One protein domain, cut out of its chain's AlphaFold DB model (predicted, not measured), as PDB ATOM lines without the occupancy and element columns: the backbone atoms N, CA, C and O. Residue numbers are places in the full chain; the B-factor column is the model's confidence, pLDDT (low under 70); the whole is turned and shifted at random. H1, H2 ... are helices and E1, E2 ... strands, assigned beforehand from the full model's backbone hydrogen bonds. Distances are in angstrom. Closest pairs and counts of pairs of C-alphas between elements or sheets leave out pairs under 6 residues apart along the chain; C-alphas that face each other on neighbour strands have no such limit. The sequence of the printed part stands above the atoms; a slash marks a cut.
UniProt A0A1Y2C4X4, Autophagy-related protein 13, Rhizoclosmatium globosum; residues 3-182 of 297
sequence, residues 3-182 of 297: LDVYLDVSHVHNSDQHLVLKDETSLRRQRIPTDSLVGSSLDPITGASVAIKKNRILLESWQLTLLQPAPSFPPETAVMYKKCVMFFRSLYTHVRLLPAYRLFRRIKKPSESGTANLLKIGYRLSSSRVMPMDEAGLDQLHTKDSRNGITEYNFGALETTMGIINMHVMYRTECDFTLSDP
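This is residues 3 to 182 of the 297 residues of the protein "Autophagy-related protein 13" of Rhizoclosmatium globosum (UniProt A0A1Y2C4X4). A long, twisted five-stranded sheet has the long helix H2 and the shorter H3 on one face, in two layers. At one end of this sheet lie a small sheet, E3, E2 and E10, and a hairpin arm, E4 and E5. The 180 printed residues run E1 E2 E3 H1 E4 E5 E6 H2 H3 E7 E8 E9 E10, a mixed class of three named helices and ten named strands. The large sheet has the order E7 E1 E6 E9 E8, antiparallel throughout. The whole is loose, with a radius of gyration of the C-alphas of 19.8 A and spans of 62 by 50 by 29 A.

E1, residues 3 to 8, is antiparallel to E6, residues 56 to 67, with N 5 and O 60 2.8 A apart, and to E7, residues 120 to 126, with N 6 and O 122 3.0 A apart. E2, residues 18 to 22, forms a hairpin with E3, residues 29 to 31, with N 30 and O 21 at 2.8 A, and is antiparallel to E10, residues 177 to 180, with N 20 and O 178 at 2.8 A. H1, residues 34 to 37, is on neither of these sheets. E4, residues 38 to 42, and E5, residues 49 to 53, are a hairpin, with N 39 and O 52 at 2.8 A. E5 runs on into E6 at 95 degrees, and E6 bends by 61 degrees at residue 59. H2, residues 77 to 97, has a height over the large sheet of 9.8 A and runs along E8, residues 150 to 160, at 4 degrees on the local plane; their closest C-alphas are those of Met 80 and Thr 160, 6.3 A. H3, residues 99 to 108, is on the same face as H2, at a height over the sheet of 8.3 A. H2 and H3 are close but not clearly touching, with Val 95 and Tyr 101 the closest C-alphas at 7.1 A. E6, H2, H3 and E7 form a split strand-helix-strand unit, two strands running the same way with helices between, E1 lying between them in the sheet; its crossover is right-handed. E9, residues 163 to 172, is antiparallel to E6, with N 63 and O 168 at 2.7 A, and forms a hairpin with E8, with N 155 and O 167 at 2.8 A. Every O i to N i+4 pair in H2 and H3 is within hydrogen-bond range; H1 is too short for one.

E1 begins at C-alpha 3 (50.845, 0.404, 287.050). From first to last C-alpha, E6 measures 31.0 A, H2 30.2 A, E8 30.3 A and E9 29.8 A. H2 begins at C-alpha 77 (27.258, -8.307, 276.519), and E10 ends at C-alpha 180 (66.944, -1.087, 311.673).

The C-alphas farthest apart, of Phe 73 and Pro 182, are 63.3 A apart. The printed part has no cut. The links H3 to E7 and E7 to E8 are long. The mean pLDDT of the printed part is 83.4; 28 residues are under 70, among them 111 to 117 and 141 to 148.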
ATOM      1  N   LEU A   3      50.959  -0.050 285.670       96.06
ATOM      2  CA  LEU A   3      50.845   0.404 287.050       96.06
ATOM      3  C   LEU A   3      52.015  -0.179 287.844       96.06
ATOM      4  O   LEU A   3      52.076  -1.382 288.078       96.06
ATOM      5  N   ASP A   4      52.918   0.682 288.284       95.31
ATOM      6  CA  ASP A   4      54.053   0.303 289.116       95.31
ATOM      7  C   ASP A   4      53.729   0.580 290.584       95.31
ATOM      8  O   ASP A   4      53.254   1.667 290.925       95.31
ATOM      9  N   VAL A   5      54.017  -0.380 291.459       95.56
ATOM     10  CA  VAL A   5      53.940  -0.236 292.916       95.56
ATOM     11  C   VAL A   5      55.360  -0.237 293.460       95.56
ATOM     12  O   VAL A   5      56.125  -1.171 293.220       95.56
ATOM     13  N   TYR A   6      55.722   0.806 294.200       94.62
ATOM     14  CA  TYR A   6      57.080   1.003 294.697       94.62
ATOM     15  C   TYR A   6      57.102   1.352 296.185       94.62
ATOM     16  O   TYR A   6      56.165   1.928 296.739       94.62
ATOM     17  N   LEU A   7      58.214   1.015 296.828       93.06
ATOM     18  CA  LEU A   7      58.566   1.430 298.176       93.06
ATOM     19  C   LEU A   7      59.411   2.702 298.104       93.06
ATOM     20  O   LEU A   7      60.448   2.721 297.445       93.06
ATOM     21  N   ASP A   8      58.982   3.749 298.790       90.88
ATOM     22  CA  ASP A   8      59.734   4.983 298.968       90.88
ATOM     23  C   ASP A   8      60.676   4.848 300.171       90.88
ATOM     24  O   ASP A   8      60.246   4.598 301.303       90.88
ATOM     25  N   VAL A   9      61.972   4.999 299.896       88.44
ATOM     26  CA  VAL A   9      63.073   4.945 300.865       88.44
ATOM     27  C   VAL A   9      63.828   6.274 300.958       88.44
ATOM     28  O   VAL A   9      64.881   6.340 301.587       88.44
ATOM     29  N   SER A  10      63.294   7.358 300.385       85.19
ATOM     30  CA  SER A  10      63.905   8.697 300.431       85.19
ATOM     31  C   SER A  10      64.201   9.180 301.857       85.19
ATOM     32  O   SER A  10      65.232   9.801 302.105       85.19
ATOM     33  N   HIS A  11      63.330   8.852 302.816       79.62
ATOM     34  CA  HIS A  11      63.508   9.211 304.224       79.62
ATOM     35  C   HIS A  11      64.645   8.443 304.911       79.62
ATOM     36  O   HIS A  11      65.256   8.978 305.830       79.62
ATOM     37  N   VAL A  12      64.948   7.224 304.454       77.44
ATOM     38  CA  VAL A  12      65.973   6.360 305.062       77.44
ATOM     39  C   VAL A  12      67.357   6.954 304.849       77.44
ATOM     40  O   VAL A  12      68.137   7.025 305.786       77.44
ATOM     41  N   HIS A  13      67.627   7.469 303.645       69.88
ATOM     42  CA  HIS A  13      68.914   8.085 303.299       69.88
ATOM     43  C   HIS A  13      69.250   9.338 304.118       69.88
ATOM     44  O   HIS A  13      70.417   9.706 304.202       69.88
ATOM     45  N   ASN A  14      68.244  10.000 304.697       74.06
ATOM     46  CA  ASN A  14      68.424  11.189 305.535       74.06
ATOM     47  C   ASN A  14      68.562  10.851 307.028       74.06
ATOM     48  O   ASN A  14      68.704  11.756 307.848       74.06
ATOM     49  N   SER A  15      68.474   9.570 307.383       73.56
ATOM     50  CA  SER A  15      68.555   9.068 308.753       73.56
ATOM     51  C   SER A  15      69.722   8.095 308.894       73.56
ATOM     52  O   SER A  15      70.124   7.469 307.919       73.56
ATOM     53  N   ASP A  16      70.213   7.889 310.115       76.50
ATOM     54  CA  ASP A  16      71.249   6.878 310.391       76.50
ATOM     55  C   ASP A  16      70.708   5.431 310.356       76.50
ATOM     56  O   ASP A  16      71.433   4.466 310.618       76.50
ATOM     57  N   GLN A  17      69.423   5.255 310.032       81.69
ATOM     58  CA  GLN A  17      68.790   3.948 309.904       81.69
ATOM     59  C   GLN A  17      69.205   3.266 308.605       81.69
ATOM     60  O   GLN A  17      69.412   3.895 307.569       81.69
ATOM     61  N   HIS A  18      69.276   1.939 308.640       82.81
ATOM     62  CA  HIS A  18      69.597   1.145 307.464       82.81
ATOM     63  C   HIS A  18      68.445   0.222 307.080       82.81
ATOM     64  O   HIS A  18      67.744  -0.338 307.926       82.81
ATOM     65  N   LEU A  19      68.266   0.055 305.770       86.00
ATOM     66  CA  LEU A  19      67.270  -0.845 305.214       86.00
ATOM     67  C   LEU A  19      67.744  -2.294 305.366       86.00
ATOM     68  O   LEU A  19      68.826  -2.669 304.907       86.00
ATOM     69  N   VAL A  20      66.914  -3.112 305.997       86.38
ATOM     70  CA  VAL A  20      67.135  -4.544 306.170       86.38
ATOM     71  C   VAL A  20      66.056  -5.293 305.408       86.38
ATOM     72  O   VAL A  20      64.865  -5.047 305.606       86.38
ATOM     73  N   LEU A  21      66.488  -6.211 304.550       86.62
ATOM     74  CA  LEU A  21      65.640  -7.210 303.925       86.62
ATOM     75  C   LEU A  21      65.704  -8.476 304.768       86.62
ATOM     76  O   LEU A  21      66.786  -9.009 305.029       86.62
ATOM     77  N   LYS A  22      64.550  -8.937 305.230       82.25
ATOM     78  CA  LYS A  22      64.433 -10.225 305.897       82.25
ATOM     79  C   LYS A  22      63.965 -11.250 304.874       82.25
ATOM     80  O   LYS A  22      62.955 -11.056 304.211       82.25
ATOM     81  N   ASP A  23      64.691 -12.344 304.751       76.31
ATOM     82  CA  ASP A  23      64.217 -13.480 303.974       76.31
ATOM     83  C   ASP A  23      63.361 -14.377 304.878       76.31
ATOM     84  O   ASP A  23      63.736 -14.695 306.010       76.31
ATOM     85  N   GLU A  24      62.178 -14.753 304.401       70.50
ATOM     86  CA  GLU A  24      61.263 -15.631 305.131       70.50
ATOM     87  C   GLU A  24      61.769 -17.080 305.138       70.50
ATOM     88  O   GLU A  24      61.513 -17.810 306.093       70.50
ATOM     89  N   THR A  25      62.515 -17.497 304.109       69.94
ATOM     90  CA  THR A  25      62.982 -18.883 303.972       69.94
ATOM     91  C   THR A  25      64.224 -19.157 304.812       69.94
ATOM     92  O   THR A  25      64.280 -20.152 305.532       69.94
ATOM     93  N   SER A  26      65.211 -18.258 304.776       67.25
ATOM     94  CA  SER A  26      66.445 -18.410 305.551       67.25
ATOM     95  C   SER A  26      66.397 -17.748 306.931       67.25
ATOM     96  O   SER A  26      67.330 -17.924 307.717       67.25
ATOM     97  N   LEU A  27      65.348 -16.964 307.229       71.69
ATOM     98  CA  LEU A  27      65.244 -16.075 308.399       71.69
ATOM     99  C   LEU A  27      66.431 -15.105 308.547       71.69
ATOM    100  O   LEU A  27      66.563 -14.424 309.570       71.69
ATOM    101  N   ARG A  28      67.301 -15.023 307.534       70.94
ATOM    102  CA  ARG A  28      68.474 -14.163 307.552       70.94
ATOM    103  C   ARG A  28      68.028 -12.733 307.318       70.94
ATOM    104  O   ARG A  28      67.187 -12.435 306.472       70.94
ATOM    105  N   ARG A  29      68.618 -11.839 308.101       78.00
ATOM    106  CA  ARG A  29      68.488 -10.398 307.926       78.00
ATOM    107  C   ARG A  29      69.685  -9.933 307.121       78.00
ATOM    108  O   ARG A  29      70.811  -9.993 307.607       78.00
ATOM    109  N   GLN A  30      69.443  -9.493 305.897       77.62
ATOM    110  CA  GLN A  30      70.463  -8.873 305.075       77.62
ATOM    111  C   GLN A  30      70.300  -7.361 305.136       77.62
ATOM    112  O   GLN A  30      69.276  -6.801 304.748       77.62
ATOM    113  N   ARG A  31      71.352  -6.680 305.588       80.19
ATOM    114  CA  ARG A  31      71.467  -5.236 305.407       80.19
ATOM    115  C   ARG A  31      71.652  -4.959 303.921       80.19
ATOM    116  O   ARG A  31      72.606  -5.455 303.323       80.19
ATOM    117  N   ILE A  32      70.756  -4.170 303.340       78.62
ATOM    118  CA  ILE A  32      70.912  -3.665 301.979       78.62
ATOM    119  C   ILE A  32      71.946  -2.537 302.058       78.62
ATOM    120  O   ILE A  32      71.677  -1.520 302.706       78.62
ATOM    121  N   PRO A  33      73.148  -2.697 301.471       68.94
ATOM    122  CA  PRO A  33      74.141  -1.635 301.475       68.94
ATOM    123  C   PRO A  33      73.587  -0.438 300.709       68.94
ATOM    124  O   PRO A  33      73.008  -0.609 299.634       68.94
ATOM    125  N   THR A  34      73.811   0.772 301.215       67.94
ATOM    126  CA  THR A  34      73.467   2.017 300.511       67.94
ATOM    127  C   THR A  34      74.051   2.048 299.100       67.94
ATOM    128  O   THR A  34      73.401   2.544 298.188       67.94
ATOM    129  N   ASP A  35      75.206   1.417 298.893       64.94
ATOM    130  CA  ASP A  35      75.886   1.320 297.598       64.94
ATOM    131  C   ASP A  35      75.090   0.514 296.560       64.94
ATOM    132  O   ASP A  35      75.138   0.818 295.373       64.94
ATOM    133  N   SER A  36      74.290  -0.473 296.984       68.44
ATOM    134  CA  SER A  36      73.394  -1.212 296.072       68.44
ATOM    135  C   SER A  36      72.214  -0.359 295.584       68.44
ATOM    136  O   SER A  36      71.636  -0.602 294.521       68.44
ATOM    137  N   LEU A  37      71.900   0.697 296.339       69.06
ATOM    138  CA  LEU A  37      70.949   1.734 295.972       69.06
ATOM    139  C   LEU A  37      71.628   2.886 295.218       69.06
ATOM    140  O   LEU A  37      70.983   3.893 294.975       69.06
ATOM    141  N   VAL A  38      72.892   2.770 294.807       70.69
ATOM    142  CA  VAL A  38      73.541   3.744 293.922       70.69
ATOM    143  C   VAL A  38      73.641   3.136 292.524       70.69
ATOM    144  O   VAL A  38      74.295   2.122 292.306       70.69
ATOM    145  N   GLY A  39      72.931   3.724 291.564       67.31
ATOM    146  CA  GLY A  39      73.116   3.452 290.143       67.31
ATOM    147  C   GLY A  39      74.181   4.367 289.542       67.31
ATOM    148  O   GLY A  39      74.484   5.424 290.089       67.31
ATOM    149  N   SER A  40      74.728   3.988 288.394       66.31
ATOM    150  CA  SER A  40      75.499   4.886 287.537       66.31
ATOM    151  C   SER A  40      74.630   5.325 286.362       66.31
ATOM    152  O   SER A  40      73.999   4.501 285.703       66.31
ATOM    153  N   SER A  41      74.586   6.626 286.098       67.56
ATOM    154  CA  SER A  41      74.011   7.181 284.873       67.56
ATOM    155  C   SER A  41      75.084   7.944 284.128       67.56
ATOM    156  O   SER A  41      75.906   8.620 284.737       67.56
ATOM    157  N   LEU A  42      75.077   7.841 282.807       74.38
ATOM    158  CA  LEU A  42      75.989   8.596 281.961       74.38
ATOM    159  C   LEU A  42      75.390   9.974 281.700       74.38
ATOM    160  O   LEU A  42      74.253  10.072 281.237       74.38
ATOM    161  N   ASP A  43      76.153  11.026 281.980       71.88
ATOM    162  CA  ASP A  43      75.780  12.370 281.564       71.88
ATOM    163  C   ASP A  43      75.882  12.472 280.034       71.88
ATOM    164  O   ASP A  43      76.966  12.272 279.477       71.88
ATOM    165  N   PRO A  44      74.799  12.827 279.323       69.88
ATOM    166  CA  PRO A  44      74.803  12.884 277.861       69.88
ATOM    167  C   PRO A  44      75.699  13.998 277.293       69.88
ATOM    168  O   PRO A  44      76.009  13.979 276.106       69.88
ATOM    169  N   ILE A  45      76.114  14.963 278.121       76.25
ATOM    170  CA  ILE A  45      76.930  16.118 277.711       76.25
ATOM    171  C   ILE A  45      78.423  15.867 277.955       76.25
ATOM    172  O   ILE A  45      79.253  16.201 277.116       76.25
ATOM    173  N   THR A  46      78.778  15.292 279.104       79.31
ATOM    174  CA  THR A  46      80.176  15.121 279.540       79.31
ATOM    175  C   THR A  46      80.670  13.681 279.415       79.31
ATOM    176  O   THR A  46      81.865  13.440 279.562       79.31
ATOM    177  N   GLY A  47      79.778  12.713 279.166       75.69
ATOM    178  CA  GLY A  47      80.096  11.281 279.154       75.69
ATOM    179  C   GLY A  47      80.534  10.735 280.518       75.69
ATOM    180  O   GLY A  47      80.942   9.579 280.615       75.69
ATOM    181  N   ALA A  48      80.470  11.554 281.573       76.44
ATOM    182  CA  ALA A  48      80.877  11.175 282.912       76.44
ATOM    183  C   ALA A  48      79.806  10.291 283.560       76.44
ATOM    184  O   ALA A  48      78.608  10.543 283.441       76.44
ATOM    185  N   SER A  49      80.243   9.250 284.268       75.12
ATOM    186  CA  SER A  49      79.354   8.428 285.089       75.12
ATOM    187  C   SER A  49      79.017   9.179 286.374       75.12
ATOM    188  O   SER A  49      79.857   9.296 287.266       75.12
ATOM    189  N   VAL A  50      77.779   9.644 286.490       76.50
ATOM    190  CA  VAL A  50      77.226  10.235 287.707       76.50
ATOM    191  C   VAL A  50      76.586   9.139 288.552       76.50
ATOM    192  O   VAL A  50      75.776   8.344 288.071       76.50
ATOM    193  N   ALA A  51      76.947   9.099 289.832       76.38
ATOM    194  CA  ALA A  51      76.308   8.233 290.811       76.38
ATOM    195  C   ALA A  51      74.908   8.775 291.149       76.38
ATOM    196  O   ALA A  51      74.777   9.835 291.762       76.38
ATOM    197  N   ILE A  52      73.859   8.050 290.761       78.75
ATOM    198  CA  ILE A  52      72.466   8.372 291.077       78.75
ATOM    199  C   ILE A  52      72.007   7.513 292.246       78.75
ATOM    200  O   ILE A  52      72.034   6.286 292.190       78.75
ATOM    201  N   LYS A  53      71.536   8.164 293.308       82.12
ATOM    202  CA  LYS A  53      70.921   7.478 294.445       82.12
ATOM    203  C   LYS A  53      69.496   7.059 294.094       82.12
ATOM    204  O   LYS A  53      68.694   7.868 293.631       82.12
ATOM    205  N   LYS A  54      69.181   5.798 294.360       85.62
ATOM    206  CA  LYS A  54      67.865   5.198 294.200       85.62
ATOM    207  C   LYS A  54      67.075   5.427 295.480       85.62
ATOM    208  O   LYS A  54      67.417   4.923 296.551       85.62
ATOM    209  N   ASN A  55      66.018   6.214 295.352       88.62
ATOM    210  CA  ASN A  55      65.117   6.570 296.445       88.62
ATOM    211  C   ASN A  55      63.850   5.717 296.445       88.62
ATOM    212  O   ASN A  55      63.064   5.786 297.386       88.62
ATOM    213  N   ARG A  56      63.637   4.928 295.392       91.06
ATOM    214  CA  ARG A  56      62.466   4.070 295.236       91.06
ATOM    215  C   ARG A  56      62.903   2.653 294.935       91.06
ATOM    216  O   ARG A  56      63.892   2.441 294.240       91.06
ATOM    217  N   ILE A  57      62.153   1.683 295.431       91.31
ATOM    218  CA  ILE A  57      62.364   0.267 295.146       91.31
ATOM    219  C   ILE A  57      61.093  -0.271 294.512       91.31
ATOM    220  O   ILE A  57      60.034  -0.242 295.135       91.31
ATOM    221  N   LEU A  58      61.189  -0.763 293.282       93.19
ATOM    222  CA  LEU A  58      60.059  -1.344 292.574       93.19
ATOM    223  C   LEU A  58      59.694  -2.698 293.199       93.19
ATOM    224  O   LEU A  58      60.549  -3.576 293.342       93.19
ATOM    225  N   LEU A  59      58.430  -2.841 293.591       94.00
ATOM    226  CA  LEU A  59      57.890  -4.054 294.210       94.00
ATOM    227  C   LEU A  59      57.077  -4.863 293.203       94.00
ATOM    228  O   LEU A  59      57.242  -6.079 293.113       94.00
ATOM    229  N   GLU A  60      56.213  -4.182 292.449       95.44
ATOM    230  CA  GLU A  60      55.302  -4.794 291.485       95.44
ATOM    231  C   GLU A  60      55.199  -3.922 290.232       95.44
ATOM    232  O   GLU A  60      55.194  -2.694 290.323       95.44
ATOM    233  N   SER A  61      55.066  -4.553 289.069       95.00
ATOM    234  CA  SER A  61      54.732  -3.890 287.812       95.00
ATOM    235  C   SER A  61      53.581  -4.631 287.148       95.00
ATOM    236  O   SER A  61      53.710  -5.776 286.706       95.00
ATOM    237  N   TRP A  62      52.435  -3.967 287.116       96.62
ATOM    238  CA  TRP A  62      51.194  -4.443 286.533       96.62
ATOM    239  C   TRP A  62      51.052  -3.899 285.126       96.62
ATOM    240  O   TRP A  62      51.241  -2.712 284.877       96.62
ATOM    241  N   GLN A  63      50.649  -4.744 284.197       95.38
ATOM    242  CA  GLN A  63      50.497  -4.398 282.804       95.38
ATOM    243  C   GLN A  63      49.136  -4.856 282.308       95.38
ATOM    244  O   GLN A  63      48.853  -6.045 282.210       95.38
ATOM    245  N   LEU A  64      48.332  -3.876 281.913       94.81
ATOM    246  CA  LEU A  64      47.064  -4.075 281.235       94.81
ATOM    247  C   LEU A  64      47.252  -3.820 279.738       94.81
ATOM    248  O   LEU A  64      47.614  -2.706 279.325       94.81
ATOM    249  N   THR A  65      46.986  -4.838 278.927       93.81
ATOM    250  CA  THR A  65      46.994  -4.748 277.465       93.81
ATOM    251  C   THR A  65      45.615  -5.051 276.900       93.81
ATOM    252  O   THR A  65      44.889  -5.906 277.400       93.81
ATOM    253  N   LEU A  66      45.253  -4.318 275.848       93.44
ATOM    254  CA  LEU A  66      44.102  -4.614 275.005       93.44
ATOM    255  C   LEU A  66      44.650  -5.007 273.637       93.44
ATOM    256  O   LEU A  66      45.210  -4.171 272.928       93.44
ATOM    257  N   LEU A  67      44.546  -6.288 273.306       90.50
ATOM    258  CA  LEU A  67      45.009  -6.836 272.041       90.50
ATOM    259  C   LEU A  67      43.901  -6.706 270.993       90.50
ATOM    260  O   LEU A  67      42.742  -7.035 271.255       90.50
ATOM    261  N   GLN A  68      44.283  -6.234 269.809       88.31
ATOM    262  CA  GLN A  68      43.451  -6.169 268.610       88.31
ATOM    263  C   GLN A  68      44.020  -7.132 267.554       88.31
ATOM    264  O   GLN A  68      45.233  -7.363 267.553       88.31
ATOM    265  N   PRO A  69      43.192  -7.688 266.650       79.06
ATOM    266  CA  PRO A  69      41.798  -7.326 266.372       79.06
ATOM    267  C   PRO A  69      40.779  -7.894 267.372       79.06
ATOM    268  O   PRO A  69      41.063  -8.827 268.120       79.06
ATOM    269  N   ALA A  70      39.579  -7.309 267.372       76.50
ATOM    270  CA  ALA A  70      38.425  -7.861 268.075       76.50
ATOM    271  C   ALA A  70      38.102  -9.280 267.565       76.50
ATOM    272  O   ALA A  70      38.325  -9.563 266.382       76.50
ATOM    273  N   PRO A  71      37.593 -10.177 268.427       78.50
ATOM    274  CA  PRO A  71      37.223 -11.525 268.012       78.50
ATOM    275  C   PRO A  71      36.165 -11.475 266.902       78.50
ATOM    276  O   PRO A  71      35.260 -10.642 266.933       78.50
ATOM    277  N   SER A  72      36.265 -12.387 265.930       78.81
ATOM    278  CA  SER A  72      35.331 -12.473 264.794       78.81
ATOM    279  C   SER A  72      33.879 -12.675 265.231       78.81
ATOM    280  O   SER A  72      32.959 -12.217 264.557       78.81
ATOM    281  N   PHE A  73      33.683 -13.320 266.381       81.62
ATOM    282  CA  PHE A  73      32.398 -13.485 267.042       81.62
ATOM    283  C   PHE A  73      32.465 -12.822 268.419       81.62
ATOM    284  O   PHE A  73      32.952 -13.440 269.371       81.62
ATOM    285  N   PRO A  74      32.039 -11.554 268.544       81.25
ATOM    286  CA  PRO A  74      32.079 -10.868 269.820       81.25
ATOM    287  C   PRO A  74      31.136 -11.553 270.822       81.25
ATOM    288  O   PRO A  74      30.009 -11.909 270.461       81.25
ATOM    289  N   PRO A  75      31.568 -11.738 272.079       84.12
ATOM    290  CA  PRO A  75      30.722 -12.328 273.103       84.12
ATOM    291  C   PRO A  75      29.514 -11.432 273.389       84.12
ATOM    292  O   PRO A  75      29.609 -10.202 273.377       84.12
ATOM    293  N   GLU A  76      28.380 -12.058 273.704       90.81
ATOM    294  CA  GLU A  76      27.188 -11.345 274.154       90.81
ATOM    295  C   GLU A  76      27.509 -10.493 275.390       90.81
ATOM    296  O   GLU A  76      28.213 -10.935 276.305       90.81
ATOM    297  N   THR A  77      26.969  -9.274 275.450       89.81
ATOM    298  CA  THR A  77      27.258  -8.307 276.519       89.81
ATOM    299  C   THR A  77      27.001  -8.877 277.916       89.81
ATOM    300  O   THR A  77      27.792  -8.629 278.825       89.81
ATOM    301  N   ALA A  78      25.952  -9.688 278.091       92.62
ATOM    302  CA  ALA A  78      25.645 -10.339 279.365       92.62
ATOM    303  C   ALA A  78      26.733 -11.346 279.785       92.62
ATOM    304  O   ALA A  78      27.185 -11.349 280.935       92.62
ATOM    305  N   VAL A  79      27.208 -12.164 278.840       91.75
ATOM    306  CA  VAL A  79      28.285 -13.139 279.068       91.75
ATOM    307  C   VAL A  79      29.603 -12.424 279.355       91.75
ATOM    308  O   VAL A  79      30.296 -12.774 280.311       91.75
ATOM    309  N   MET A  80      29.926 -11.392 278.570       93.19
ATOM    310  CA  MET A  80      31.104 -10.552 278.777       93.19
ATOM    311  C   MET A  80      31.086  -9.926 280.174       93.19
ATOM    312  O   MET A  80      32.063 -10.048 280.904       93.19
ATOM    313  N   TYR A  81      29.964  -9.332 280.590       94.62
ATOM    314  CA  TYR A  81      29.832  -8.727 281.914       94.62
ATOM    315  C   TYR A  81      30.063  -9.745 283.036       94.62
ATOM    316  O   TYR A  81      30.832  -9.479 283.960       94.62
ATOM    317  N   LYS A  82      29.479 -10.949 282.930       94.69
ATOM    318  CA  LYS A  82      29.711 -12.027 283.903       94.69
ATOM    319  C   LYS A  82      31.192 -12.414 283.972       94.69
ATOM    320  O   LYS A  82      31.731 -12.546 285.071       94.69
ATOM    321  N   LYS A  83      31.867 -12.547 282.822       93.94
ATOM    322  CA  LYS A  83      33.313 -12.817 282.767       93.94
ATOM    323  C   LYS A  83      34.127 -11.675 283.391       93.94
ATOM    324  O   LYS A  83      35.014 -11.955 284.191       93.94
ATOM    325  N   CYS A  84      33.789 -10.412 283.119       93.81
ATOM    326  CA  CYS A  84      34.436  -9.244 283.729       93.81
ATOM    327  C   CYS A  84      34.307  -9.255 285.257       93.81
ATOM    328  O   CYS A  84      35.294  -9.054 285.959       93.81
ATOM    329  N   VAL A  85      33.109  -9.518 285.789       95.25
ATOM    330  CA  VAL A  85      32.887  -9.581 287.242       95.25
ATOM    331  C   VAL A  85      33.767 -10.656 287.881       95.25
ATOM    332  O   VAL A  85      34.403 -10.394 288.901       95.25
ATOM    333  N   MET A  86      33.845 -11.846 287.277       95.12
ATOM    334  CA  MET A  86      34.711 -12.922 287.771       95.12
ATOM    335  C   MET A  86      36.194 -12.548 287.684       95.12
ATOM    336  O   MET A  86      36.937 -12.764 288.641       95.12
ATOM    337  N   PHE A  87      36.608 -11.925 286.580       95.19
ATOM    338  CA  PHE A  87      37.971 -11.441 286.377       95.19
ATOM    339  C   PHE A  87      38.387 -10.432 287.456       95.19
ATOM    340  O   PHE A  87      39.406 -10.619 288.115       95.19
ATOM    341  N   PHE A  88      37.572  -9.403 287.715       95.12
ATOM    342  CA  PHE A  88      37.880  -8.397 288.736       95.12
ATOM    343  C   PHE A  88      37.837  -8.958 290.161       95.12
ATOM    344  O   PHE A  88      38.614  -8.517 291.010       95.12
ATOM    345  N   ARG A  89      36.982  -9.953 290.433       95.19
ATOM    346  CA  ARG A  89      36.995 -10.672 291.715       95.19
ATOM    347  C   ARG A  89      38.291 -11.452 291.916       95.19
ATOM    348  O   ARG A  89      38.894 -11.341 292.980       95.19
ATOM    349  N   SER A  90      38.737 -12.186 290.897       95.69
ATOM    350  CA  SER A  90      40.020 -12.895 290.921       95.69
ATOM    351  C   SER A  90      41.189 -11.921 291.104       95.69
ATOM    352  O   SER A  90      42.012 -12.117 291.998       95.69
ATOM    353  N   LEU A  91      41.201 -10.816 290.350       95.50
ATOM    354  CA  LEU A  91      42.204  -9.756 290.459       95.50
ATOM    355  C   LEU A  91      42.285  -9.186 291.875       95.50
ATOM    356  O   LEU A  91      43.368  -9.100 292.447       95.50
ATOM    357  N   TYR A  92      41.142  -8.835 292.463       95.50
ATOM    358  CA  TYR A  92      41.086  -8.290 293.815       95.50
ATOM    359  C   TYR A  92      41.654  -9.251 294.865       95.50
ATOM    360  O   TYR A  92      42.406  -8.833 295.750       95.50
ATOM    361  N   THR A  93      41.313 -10.538 294.768       96.25
ATOM    362  CA  THR A  93      41.858 -11.559 295.667       96.25
ATOM    363  C   THR A  93      43.362 -11.705 295.466       96.25
ATOM    364  O   THR A  93      44.102 -11.683 296.446       96.25
ATOM    365  N   HIS A  94      43.830 -11.769 294.218       95.50
ATOM    366  CA  HIS A  94      45.248 -11.932 293.911       95.50
ATOM    367  C   HIS A  94      46.098 -10.764 294.432       95.50
ATOM    368  O   HIS A  94      47.089 -11.000 295.114       95.50
ATOM    369  N   VAL A  95      45.659  -9.510 294.246       95.44
ATOM    370  CA  VAL A  95      46.335  -8.315 294.804       95.44
ATOM    371  C   VAL A  95      46.553  -8.440 296.317       95.44
ATOM    372  O   VAL A  95      47.573  -8.008 296.844       95.44
ATOM    373  N   ARG A  96      45.611  -9.054 297.044       94.50
ATOM    374  CA  ARG A  96      45.711  -9.249 298.500       94.50
ATOM    375  C   ARG A  96      46.616 -10.410 298.915       94.50
ATOM    376  O   ARG A  96      47.008 -10.467 300.082       94.50
ATOM    377  N   LEU A  97      46.916 -11.325 298.000       94.12
ATOM    378  CA  LEU A  97      47.837 -12.439 298.226       94.12
ATOM    379  C   LEU A  97      49.293 -12.044 297.960       94.12
ATOM    380  O   LEU A  97      50.197 -12.693 298.482       94.12
ATOM    381  N   LEU A  98      49.526 -10.964 297.209       94.31
ATOM    382  CA  LEU A  98      50.877 -10.552 296.857       94.31
ATOM    383  C   LEU A  98      51.725 -10.132 298.074       94.31
ATOM    384  O   LEU A  98      51.212  -9.550 299.044       94.31
ATOM    385  N   PRO A  99      53.051 -10.361 298.020       91.94
ATOM    386  CA  PRO A  99      53.968  -9.992 299.096       91.94
ATOM    387  C   PRO A  99      53.940  -8.498 299.452       91.94
ATOM    388  O   PRO A  99      54.004  -8.154 300.635       91.94
ATOM    389  N   ALA A 100      53.764  -7.597 298.476       92.94
ATOM    390  CA  ALA A 100      53.721  -6.162 298.759       92.94
ATOM    391  C   ALA A 100      52.492  -5.766 299.594       92.94
ATOM    392  O   ALA A 100      52.574  -4.849 300.413       92.94
ATOM    393  N   TYR A 101      51.369  -6.489 299.489       93.88
ATOM    394  CA  TYR A 101      50.204  -6.251 300.346       93.88
ATOM    395  C   TYR A 101      50.480  -6.616 301.813       93.88
ATOM    396  O   TYR A 101      49.983  -5.959 302.736       93.88
ATOM    397  N   ARG A 102      51.310  -7.638 302.065       90.69
ATOM    398  CA  ARG A 102      51.781  -7.965 303.423       90.69
ATOM    399  C   ARG A 102      52.626  -6.821 303.987       90.69
ATOM    400  O   ARG A 102      52.369  -6.385 305.110       90.69
ATOM    401  N   LEU A 103      53.554  -6.289 303.188       90.38
ATOM    402  CA  LEU A 103      54.361  -5.122 303.550       90.38
ATOM    403  C   LEU A 103      53.487  -3.890 303.827       90.38
ATOM    404  O   LEU A 103      53.646  -3.245 304.862       90.38
ATOM    405  N   PHE A 104      52.512  -3.607 302.960       91.56
ATOM    406  CA  PHE A 104      51.561  -2.507 303.128       91.56
ATOM    407  C   PHE A 104      50.819  -2.581 304.461       91.56
ATOM    408  O   PHE A 104      50.768  -1.598 305.204       91.56
ATOM    409  N   ARG A 105      50.278  -3.758 304.803       90.88
ATOM    410  CA  ARG A 105      49.581  -3.956 306.081       90.88
ATOM    411  C   ARG A 105      50.494  -3.712 307.274       90.88
ATOM    412  O   ARG A 105      50.047  -3.122 308.254       90.88
ATOM    413  N   ARG A 106      51.757  -4.135 307.190       87.56
ATOM    414  CA  ARG A 106      52.730  -3.915 308.260       87.56
ATOM    415  C   ARG A 106      53.081  -2.443 308.428       87.56
ATOM    416  O   ARG A 106      53.033  -1.956 309.548       87.56
ATOM    417  N   ILE A 107      53.395  -1.743 307.338       87.44
ATOM    418  CA  ILE A 107      53.740  -0.313 307.374       87.44
ATOM    419  C   ILE A 107      52.565   0.513 307.916       87.44
ATOM    420  O   ILE A 107      52.765   1.453 308.683       87.44
ATOM    421  N   LYS A 108      51.330   0.138 307.554       85.88
ATOM    422  CA  LYS A 108      50.109   0.806 308.019       85.88
ATOM    423  C   LYS A 108      49.776   0.509 309.486       85.88
ATOM    424  O   LYS A 108      49.084   1.314 310.110       85.88
ATOM    425  N   LYS A 109      50.219  -0.626 310.044       83.44
ATOM    426  CA  LYS A 109      50.008  -0.922 311.466       83.44
ATOM    427  C   LYS A 109      50.865   0.057 312.287       83.44
ATOM    428  O   LYS A 109      52.070   0.132 312.044       83.44
ATOM    429  N   PRO A 110      50.283   0.801 313.244       70.00
ATOM    430  CA  PRO A 110      51.072   1.641 314.134       70.00
ATOM    431  C   PRO A 110      52.067   0.760 314.895       70.00
ATOM    432  O   PRO A 110      51.691  -0.274 315.452       70.00
ATOM    433  N   SER A 111      53.344   1.140 314.855       65.81
ATOM    434  CA  SER A 111      54.397   0.461 315.606       65.81
ATOM    435  C   SER A 111      54.140   0.654 317.099       65.81
ATOM    436  O   SER A 111      54.051   1.785 317.575       65.81
ATOM    437  N   GLU A 112      54.050  -0.447 317.845       60.84
ATOM    438  CA  GLU A 112      53.981  -0.436 319.316       60.84
ATOM    439  C   GLU A 112      55.268   0.150 319.934       60.84
ATOM    440  O   GLU A 112      55.256   0.606 321.071       60.84
ATOM    441  N   SER A 113      56.361   0.213 319.160       58.06
ATOM    442  CA  SER A 113      57.668   0.726 319.585       58.06
ATOM    443  C   SER A 113      57.824   2.251 319.451       58.06
ATOM    444  O   SER A 113      58.926   2.760 319.641       58.06
ATOM    445  N   GLY A 114      56.777   2.998 319.078       51.25
ATOM    446  CA  GLY A 114      56.827   4.467 318.964       51.25
ATOM    447  C   GLY A 114      57.693   5.013 317.817       51.25
ATOM    448  O   GLY A 114      57.659   6.210 317.537       51.25
ATOM    449  N   THR A 115      58.425   4.156 317.105       56.06
ATOM    450  CA  THR A 115      59.136   4.501 315.875       56.06
ATOM    451  C   THR A 115      58.132   4.658 314.738       56.06
ATOM    452  O   THR A 115      57.440   3.715 314.346       56.06
ATOM    453  N   ALA A 116      58.013   5.878 314.210       58.16
ATOM    454  CA  ALA A 116      57.224   6.127 313.013       58.16
ATOM    455  C   ALA A 116      57.801   5.296 311.856       58.16
ATOM    456  O   ALA A 116      58.991   5.390 311.559       58.16
ATOM    457  N   ASN A 117      56.970   4.485 311.194       67.81
ATOM    458  CA  ASN A 117      57.376   3.783 309.979       67.81
ATOM    459  C   ASN A 117      57.705   4.835 308.903       67.81
ATOM    460  O   ASN A 117      56.801   5.417 308.307       67.81
ATOM    461  N   LEU A 118      58.994   5.095 308.668       79.88
ATOM    462  CA  LEU A 118      59.454   6.061 307.657       79.88
ATOM    463  C   LEU A 118      59.267   5.544 306.222       79.88
ATOM    464  O   LEU A 118      59.332   6.317 305.268       79.88
ATOM    465  N   LEU A 119      59.026   4.239 306.073       86.19
ATOM    466  CA  LEU A 119      58.735   3.592 304.801       86.19
ATOM    467  C   LEU A 119      57.327   3.947 304.327       86.19
ATOM    468  O   LEU A 119      56.361   3.841 305.082       86.19
ATOM    469  N   LYS A 120      57.195   4.303 303.049       90.00
ATOM    470  CA  LYS A 120      55.899   4.568 302.411       90.00
ATOM    471  C   LYS A 120      55.774   3.753 301.138       90.00
ATOM    472  O   LYS A 120      56.752   3.552 300.431       90.00
ATOM    473  N   ILE A 121      54.566   3.295 300.833       92.50
ATOM    474  CA  ILE A 121      54.275   2.635 299.558       92.50
ATOM    475  C   ILE A 121      53.572   3.640 298.657       92.50
ATOM    476  O   ILE A 121      52.594   4.268 299.068       92.50
ATOM    477  N   GLY A 122      54.086   3.783 297.443       93.06
ATOM    478  CA  GLY A 122      53.507   4.597 296.388       93.06
ATOM    479  C   GLY A 122      53.124   3.754 295.179       93.06
ATOM    480  O   GLY A 122      53.499   2.588 295.053       93.06
ATOM    481  N   TYR A 123      52.374   4.370 294.274       94.62
ATOM    482  CA  TYR A 123      52.067   3.802 292.969       94.62
ATOM    483  C   TYR A 123      52.276   4.845 291.872       94.62
ATOM    484  O   TYR A 123      52.265   6.053 292.131       94.62
ATOM    485  N   ARG A 124      52.501   4.386 290.642       93.31
ATOM    486  CA  ARG A 124      52.667   5.230 289.455       93.31
ATOM    487  C   ARG A 124      51.971   4.585 288.270       93.31
ATOM    488  O   ARG A 124      52.137   3.398 288.026       93.31
ATOM    489  N   LEU A 125      51.234   5.392 287.511       94.62
ATOM    490  CA  LEU A 125      50.648   4.977 286.243       94.62
ATOM    491  C   LEU A 125      51.521   5.471 285.087       94.62
ATOM    492  O   LEU A 125      51.894   6.643 285.051       94.62
ATOM    493  N   SER A 126      51.830   4.595 284.139       92.94
ATOM    494  CA  SER A 126      52.615   4.924 282.955       92.94
ATOM    495  C   SER A 126      52.032   4.272 281.697       92.94
ATOM    496  O   SER A 126      51.390   3.218 281.721       92.94
ATOM    497  N   SER A 127      52.231   4.932 280.557       89.75
ATOM    498  CA  SER A 127      51.862   4.389 279.241       89.75
ATOM    499  C   SER A 127      53.030   3.675 278.558       89.75
ATOM    500  O   SER A 127      52.811   2.915 277.620       89.75
ATOM    501  N   SER A 128      54.257   3.903 279.035       85.50
ATOM    502  CA  SER A 128      55.494   3.346 278.492       85.50
ATOM    503  C   SER A 128      56.331   2.711 279.600       85.50
ATOM    504  O   SER A 128      56.302   3.169 280.742       85.50
ATOM    505  N   ARG A 129      57.104   1.680 279.246       77.69
ATOM    506  CA  ARG A 129      58.070   1.020 280.133       77.69
ATOM    507  C   ARG A 129      59.354   1.841 280.219       77.69
ATOM    508  O   ARG A 129      60.390   1.435 279.701       77.69
ATOM    509  N   VAL A 130      59.279   3.013 280.833       80.75
ATOM    510  CA  VAL A 130      60.476   3.789 281.163       80.75
ATOM    511  C   VAL A 130      60.663   3.719 282.666       80.75
ATOM    512  O   VAL A 130      59.857   4.256 283.423       80.75
ATOM    513  N   MET A 131      61.712   3.018 283.081       78.25
ATOM    514  CA  MET A 131      62.111   2.959 284.478       78.25
ATOM    515  C   MET A 131      62.837   4.265 284.839       78.25
ATOM    516  O   MET A 131      63.767   4.647 284.122       78.25
ATOM    517  N   PRO A 132      62.440   4.969 285.912       81.69
ATOM    518  CA  PRO A 132      63.170   6.141 286.373       81.69
ATOM    519  C   PRO A 132      64.582   5.789 286.835       81.69
ATOM    520  O   PRO A 132      64.827   4.712 287.379       81.69
ATOM    521  N   MET A 133      65.501   6.738 286.681       79.19
ATOM    522  CA  MET A 133      66.892   6.561 287.105       79.19
ATOM    523  C   MET A 133      67.052   6.490 288.636       79.19
ATOM    524  O   MET A 133      68.010   5.894 289.121       79.19
ATOM    525  N   ASP A 134      66.122   7.074 289.404       83.50
ATOM    526  CA  ASP A 134      66.102   7.083 290.877       83.50
ATOM    527  C   ASP A 134      65.400   5.854 291.487       83.50
ATOM    528  O   ASP A 134      65.076   5.840 292.679       83.50
ATOM    529  N   GLU A 135      65.156   4.817 290.687       86.62
ATOM    530  CA  GLU A 135      64.436   3.613 291.089       86.62
ATOM    531  C   GLU A 135      65.356   2.385 291.047       86.62
ATOM    532  O   GLU A 135      66.232   2.249 290.194       86.62
ATOM    533  N   ALA A 136      65.180   1.467 291.993       86.44
ATOM    534  CA  ALA A 136      65.762   0.136 291.949       86.44
ATOM    535  C   ALA A 136      64.762  -0.818 291.299       86.44
ATOM    536  O   ALA A 136      63.660  -1.007 291.813       86.44
ATOM    537  N   GLY A 137      65.152  -1.416 290.173       85.00
ATOM    538  CA  GLY A 137      64.300  -2.343 289.428       85.00
ATOM    539  C   GLY A 137      64.040  -3.640 290.201       85.00
ATOM    540  O   GLY A 137      64.728  -3.936 291.184       85.00
ATOM    541  N   LEU A 138      63.081  -4.446 289.727       83.06
ATOM    542  CA  LEU A 138      62.719  -5.721 290.367       83.06
ATOM    543  C   LEU A 138      63.922  -6.667 290.551       83.06
ATOM    544  O   LEU A 138      63.976  -7.385 291.549       83.06
ATOM    545  N   ASP A 139      64.907  -6.606 289.652       75.88
ATOM    546  CA  ASP A 139      66.071  -7.508 289.592       75.88
ATOM    547  C   ASP A 139      67.308  -7.017 290.364       75.88
ATOM    548  O   ASP A 139      68.262  -7.747 290.591       75.88
ATOM    549  N   GLN A 140      67.321  -5.758 290.800       71.75
ATOM    550  CA  GLN A 140      68.565  -5.116 291.249       71.75
ATOM    551  C   GLN A 140      68.894  -5.329 292.735       71.75
ATOM    552  O   GLN A 140      69.961  -4.923 293.188       71.75
ATOM    553  N   LEU A 141      67.984  -5.924 293.509       68.94
ATOM    554  CA  LEU A 141      68.084  -6.061 294.970       68.94
ATOM    555  C   LEU A 141      67.944  -7.522 295.404       68.94
ATOM    556  O   LEU A 141      67.186  -7.831 296.319       68.94
ATOM    557  N   HIS A 142      68.640  -8.426 294.720       63.88
ATOM    558  CA  HIS A 142      68.650  -9.835 295.102       63.88
ATOM    559  C   HIS A 142      69.685 -10.103 296.189       63.88
ATOM    560  O   HIS A 142      70.828  -9.634 296.142       63.88
ATOM    561  N   THR A 143      69.271 -10.891 297.173       58.38
ATOM    562  CA  THR A 143      70.174 -11.543 298.114       58.38
ATOM    563  C   THR A 143      71.093 -12.473 297.315       58.38
ATOM    564  O   THR A 143      70.661 -13.113 296.362       58.38
ATOM    565  N   LYS A 144      72.384 -12.579 297.661       57.00
ATOM    566  CA  LYS A 144      73.352 -13.392 296.884       57.00
ATOM    567  C   LYS A 144      72.946 -14.873 296.727       57.00
ATOM    568  O   LYS A 144      73.461 -15.540 295.834       57.00
ATOM    569  N   ASP A 145      72.026 -15.355 297.564       53.88
ATOM    570  CA  ASP A 145      71.473 -16.713 297.532       53.88
ATOM    571  C   ASP A 145      70.109 -16.830 296.812       53.88
ATOM    572  O   ASP A 145      69.692 -17.939 296.465       53.88
ATOM    573  N   SER A 146      69.412 -15.723 296.528       54.50
ATOM    574  CA  SER A 146      68.071 -15.728 295.934       54.50
ATOM    575  C   SER A 146      68.152 -15.783 294.408       54.50
ATOM    576  O   SER A 146      68.083 -14.763 293.726       54.50
ATOM    577  N   ARG A 147      68.326 -16.983 293.842       52.69
ATOM    578  CA  ARG A 147      68.482 -17.146 292.384       52.69
ATOM    579  C   ARG A 147      67.274 -16.696 291.545       52.69
ATOM    580  O   ARG A 147      67.462 -16.447 290.362       52.69
ATOM    581  N   ASN A 148      66.083 -16.515 292.127       61.72
ATOM    582  CA  ASN A 148      64.892 -16.032 291.417       61.72
ATOM    583  C   ASN A 148      63.943 -15.266 292.366       61.72
ATOM    584  O   ASN A 148      62.886 -15.769 292.738       61.72
ATOM    585  N   GLY A 149      64.306 -14.042 292.770       78.19
ATOM    586  CA  GLY A 149      63.480 -13.185 293.644       78.19
ATOM    587  C   GLY A 149      62.269 -12.518 292.964       78.19
ATOM    588  O   GLY A 149      61.618 -11.657 293.559       78.19
ATOM    589  N   ILE A 150      61.990 -12.861 291.703       88.56
ATOM    590  CA  ILE A 150      60.913 -12.287 290.887       88.56
ATOM    591  C   ILE A 150      60.012 -13.417 290.410       88.56
ATOM    592  O   ILE A 150      60.488 -14.444 289.928       88.56
ATOM    593  N   THR A 151      58.710 -13.187 290.496       91.19
ATOM    594  CA  THR A 151      57.688 -14.067 289.940       91.19
ATOM    595  C   THR A 151      56.765 -13.258 289.043       91.19
ATOM    596  O   THR A 151      56.578 -12.054 289.228       91.19
ATOM    597  N   GLU A 152      56.209 -13.928 288.044       93.81
ATOM    598  CA  GLU A 152      55.224 -13.365 287.138       93.81
ATOM    599  C   GLU A 152      53.913 -14.137 287.237       93.81
ATOM    600  O   GLU A 152      53.893 -15.347 287.463       93.81
ATOM    601  N   TYR A 153      52.808 -13.422 287.074       95.12
ATOM    602  CA  TYR A 153      51.481 -14.005 287.000       95.12
ATOM    603  C   TYR A 153      50.702 -13.339 285.870       95.12
ATOM    604  O   TYR A 153      50.645 -12.111 285.758       95.12
ATOM    605  N   ASN A 154      50.103 -14.158 285.011       95.00
ATOM    606  CA  ASN A 154      49.250 -13.699 283.930       95.00
ATOM    607  C   ASN A 154      47.807 -14.113 284.221       95.00
ATOM    608  O   ASN A 154      47.507 -15.291 284.406       95.00
ATOM    609  N   PHE A 155      46.911 -13.135 284.254       91.31
ATOM    610  CA  PHE A 155      45.487 -13.407 284.288       91.31
ATOM    611  C   PHE A 155      45.045 -13.847 282.902       91.31
ATOM    612  O   PHE A 155      45.352 -13.187 281.911       91.31
ATOM    613  N   GLY A 156      44.251 -14.915 282.850       86.38
ATOM    614  CA  GLY A 156      43.688 -15.411 281.601       86.38
ATOM    615  C   GLY A 156      43.043 -14.310 280.749       86.38
ATOM    616  O   GLY A 156      42.473 -13.340 281.257       86.38
ATOM    617  N   ALA A 157      43.130 -14.492 279.435       90.19
ATOM    618  CA  ALA A 157      42.593 -13.572 278.447       90.19
ATOM    619  C   ALA A 157      41.075 -13.363 278.614       90.19
ATOM    620  O   ALA A 157      40.293 -14.317 278.623       90.19
ATOM    621  N   LEU A 158      40.654 -12.100 278.703       92.44
ATOM    622  CA  LEU A 158      39.255 -11.699 278.774       92.44
ATOM    623  C   LEU A 158      38.812 -11.141 277.420       92.44
ATOM    624  O   LEU A 158      39.149 -10.019 277.042       92.44
ATOM    625  N   GLU A 159      38.039 -11.937 276.690       91.38
ATOM    626  CA  GLU A 159      37.440 -11.522 275.423       91.38
ATOM    627  C   GLU A 159      36.370 -10.455 275.650       91.38
ATOM    628  O   GLU A 159      35.425 -10.636 276.424       91.38
ATOM    629  N   THR A 160      36.505  -9.352 274.927       89.50
ATOM    630  CA  THR A 160      35.548  -8.250 274.903       89.50
ATOM    631  C   THR A 160      35.145  -7.947 273.468       89.50
ATOM    632  O   THR A 160      35.797  -8.370 272.512       89.50
ATOM    633  N   THR A 161      34.088  -7.158 273.302       88.75
ATOM    634  CA  THR A 161      33.663  -6.679 271.980       88.75
ATOM    635  C   THR A 161      34.734  -5.833 271.282       88.75
ATOM    636  O   THR A 161      34.729  -5.742 270.060       88.75
ATOM    637  N   MET A 162      35.658  -5.231 272.038       87.69
ATOM    638  CA  MET A 162      36.695  -4.320 271.536       87.69
ATOM    639  C   MET A 162      38.065  -4.987 271.337       87.69
ATOM    640  O   MET A 162      38.998  -4.334 270.870       87.69
ATOM    641  N   GLY A 163      38.215  -6.260 271.710       91.06
ATOM    642  CA  GLY A 163      39.512  -6.933 271.744       91.06
ATOM    643  C   GLY A 163      39.661  -7.875 272.926       91.06
ATOM    644  O   GLY A 163      38.705  -8.165 273.646       91.06
ATOM    645  N   ILE A 164      40.883  -8.339 273.141       91.94
ATOM    646  CA  ILE A 164      41.215  -9.244 274.240       91.94
ATOM    647  C   ILE A 164      41.975  -8.462 275.303       91.94
ATOM    648  O   ILE A 164      43.061  -7.941 275.044       91.94
ATOM    649  N   ILE A 165      41.403  -8.378 276.499       93.31
ATOM    650  CA  ILE A 165      42.070  -7.802 277.661       93.31
ATOM    651  C   ILE A 165      42.989  -8.862 278.268       93.31
ATOM    652  O   ILE A 165      42.559  -9.981 278.541       93.31
ATOM    653  N   ASN A 166      44.242  -8.498 278.513       93.56
ATOM    654  CA  ASN A 166      45.203  -9.310 279.248       93.56
ATOM    655  C   ASN A 166      45.787  -8.469 280.394       93.56
ATOM    656  O   ASN A 166      46.111  -7.289 280.214       93.56
ATOM    657  N   MET A 167      45.874  -9.071 281.579       95.44
ATOM    658  CA  MET A 167      46.517  -8.481 282.746       95.44
ATOM    659  C   MET A 167      47.696  -9.351 283.144       95.44
ATOM    660  O   MET A 167      47.564 -10.553 283.350       95.44
ATOM    661  N   HIS A 168      48.846  -8.723 283.298       95.69
ATOM    662  CA  HIS A 168      50.083  -9.372 283.687       95.69
ATOM    663  C   HIS A 168      50.693  -8.616 284.859       95.69
ATOM    664  O   HIS A 168      50.669  -7.389 284.868       95.69
ATOM    665  N   VAL A 169      51.246  -9.324 285.835       96.19
ATOM    666  CA  VAL A 169      51.982  -8.720 286.944       96.19
ATOM    667  C   VAL A 169      53.325  -9.406 287.099       96.19
ATOM    668  O   VAL A 169      53.404 -10.628 287.132       96.19
ATOM    669  N   MET A 170      54.375  -8.603 287.221       94.94
ATOM    670  CA  MET A 170      55.671  -9.043 287.729       94.94
ATOM    671  C   MET A 170      55.825  -8.493 289.134       94.94
ATOM    672  O   MET A 170      55.621  -7.297 289.345       94.94
ATOM    673  N   TYR A 171      56.187  -9.333 290.090       93.75
ATOM    674  CA  TYR A 171      56.328  -8.920 291.478       93.75
ATOM    675  C   TYR A 171      57.533  -9.573 292.138       93.75
ATOM    676  O   TYR A 171      57.999 -10.643 291.743       93.75
ATOM    677  N   ARG A 172      58.043  -8.905 293.169       90.75
ATOM    678  CA  ARG A 172      59.120  -9.426 294.004       90.75
ATOM    679  C   ARG A 172      58.559 -10.351 295.083       90.75
ATOM    680  O   ARG A 172      57.617  -9.992 295.789       90.75
ATOM    681  N   THR A 173      59.168 -11.521 295.252       88.75
ATOM    682  CA  THR A 173      58.817 -12.464 296.329       88.75
ATOM    683  C   THR A 173      59.309 -11.960 297.688       88.75
ATOM    684  O   THR A 173      58.578 -11.975 298.679       88.75
ATOM    685  N   GLU A 174      60.522 -11.412 297.713       86.31
ATOM    686  CA  GLU A 174      61.177 -10.832 298.886       86.31
ATOM    687  C   GLU A 174      60.744  -9.374 299.127       86.31
ATOM    688  O   GLU A 174      61.366  -8.422 298.655       86.31
ATOM    689  N   CYS A 175      59.652  -9.188 299.874       87.12
ATOM    690  CA  CYS A 175      59.114  -7.860 300.210       87.12
ATOM    691  C   CYS A 175      59.176  -7.512 301.709       87.12
ATOM    692  O   CYS A 175      58.566  -6.530 302.136       87.12
ATOM    693  N   ASP A 176      59.883  -8.292 302.531       86.44
ATOM    694  CA  ASP A 176      59.990  -8.028 303.966       86.44
ATOM    695  C   ASP A 176      61.089  -6.984 304.257       86.44
ATOM    696  O   ASP A 176      62.193  -7.287 304.709       86.44
ATOM    697  N   PHE A 177      60.754  -5.721 303.985       88.00
ATOM    698  CA  PHE A 177      61.596  -4.566 304.293       88.00
ATOM    699  C   PHE A 177      61.322  -4.008 305.686       88.00
ATOM    700  O   PHE A 177      60.185  -3.658 306.028       88.00
ATOM    701  N   THR A 178      62.385  -3.857 306.464       86.88
ATOM    702  CA  THR A 178      62.361  -3.249 307.795       86.88
ATOM    703  C   THR A 178      63.461  -2.207 307.912       86.88
ATOM    704  O   THR A 178      64.520  -2.349 307.301       86.88
ATOM    705  N   LEU A 179      63.219  -1.169 308.705       85.88
ATOM    706  CA  LEU A 179      64.270  -0.253 309.132       85.88
ATOM    707  C   LEU A 179      64.879  -0.782 310.418       85.88
ATOM    708  O   LEU A 179      64.154  -1.145 311.344       85.88
ATOM    709  N   SER A 180      66.202  -0.855 310.446       81.62
ATOM    710  CA  SER A 180      66.944  -1.087 311.673       81.62
ATOM    711  C   SER A 180      67.634   0.204 312.060       81.62
ATOM    712  O   SER A 180      68.302   0.835 311.232       81.62
ATOM    713  N   ASP A 181      67.490   0.566 313.331       78.75
ATOM    714  CA  ASP A 181      68.293   1.622 313.921       78.75
ATOM    715  C   ASP A 181      69.778   1.256 313.807       78.75
ATOM    716  O   ASP A 181      70.125   0.061 313.742       78.75
ATOM    717  N   PRO A 182      70.667   2.259 313.706       69.69
ATOM    718  CA  PRO A 182      72.087   2.006 313.862       69.69
ATOM    719  C   PRO A 182      72.266   1.313 315.212       69.69
ATOM    720  O   PRO A 182      71.730   1.783 316.219       69.69
TER     721      PRO A 182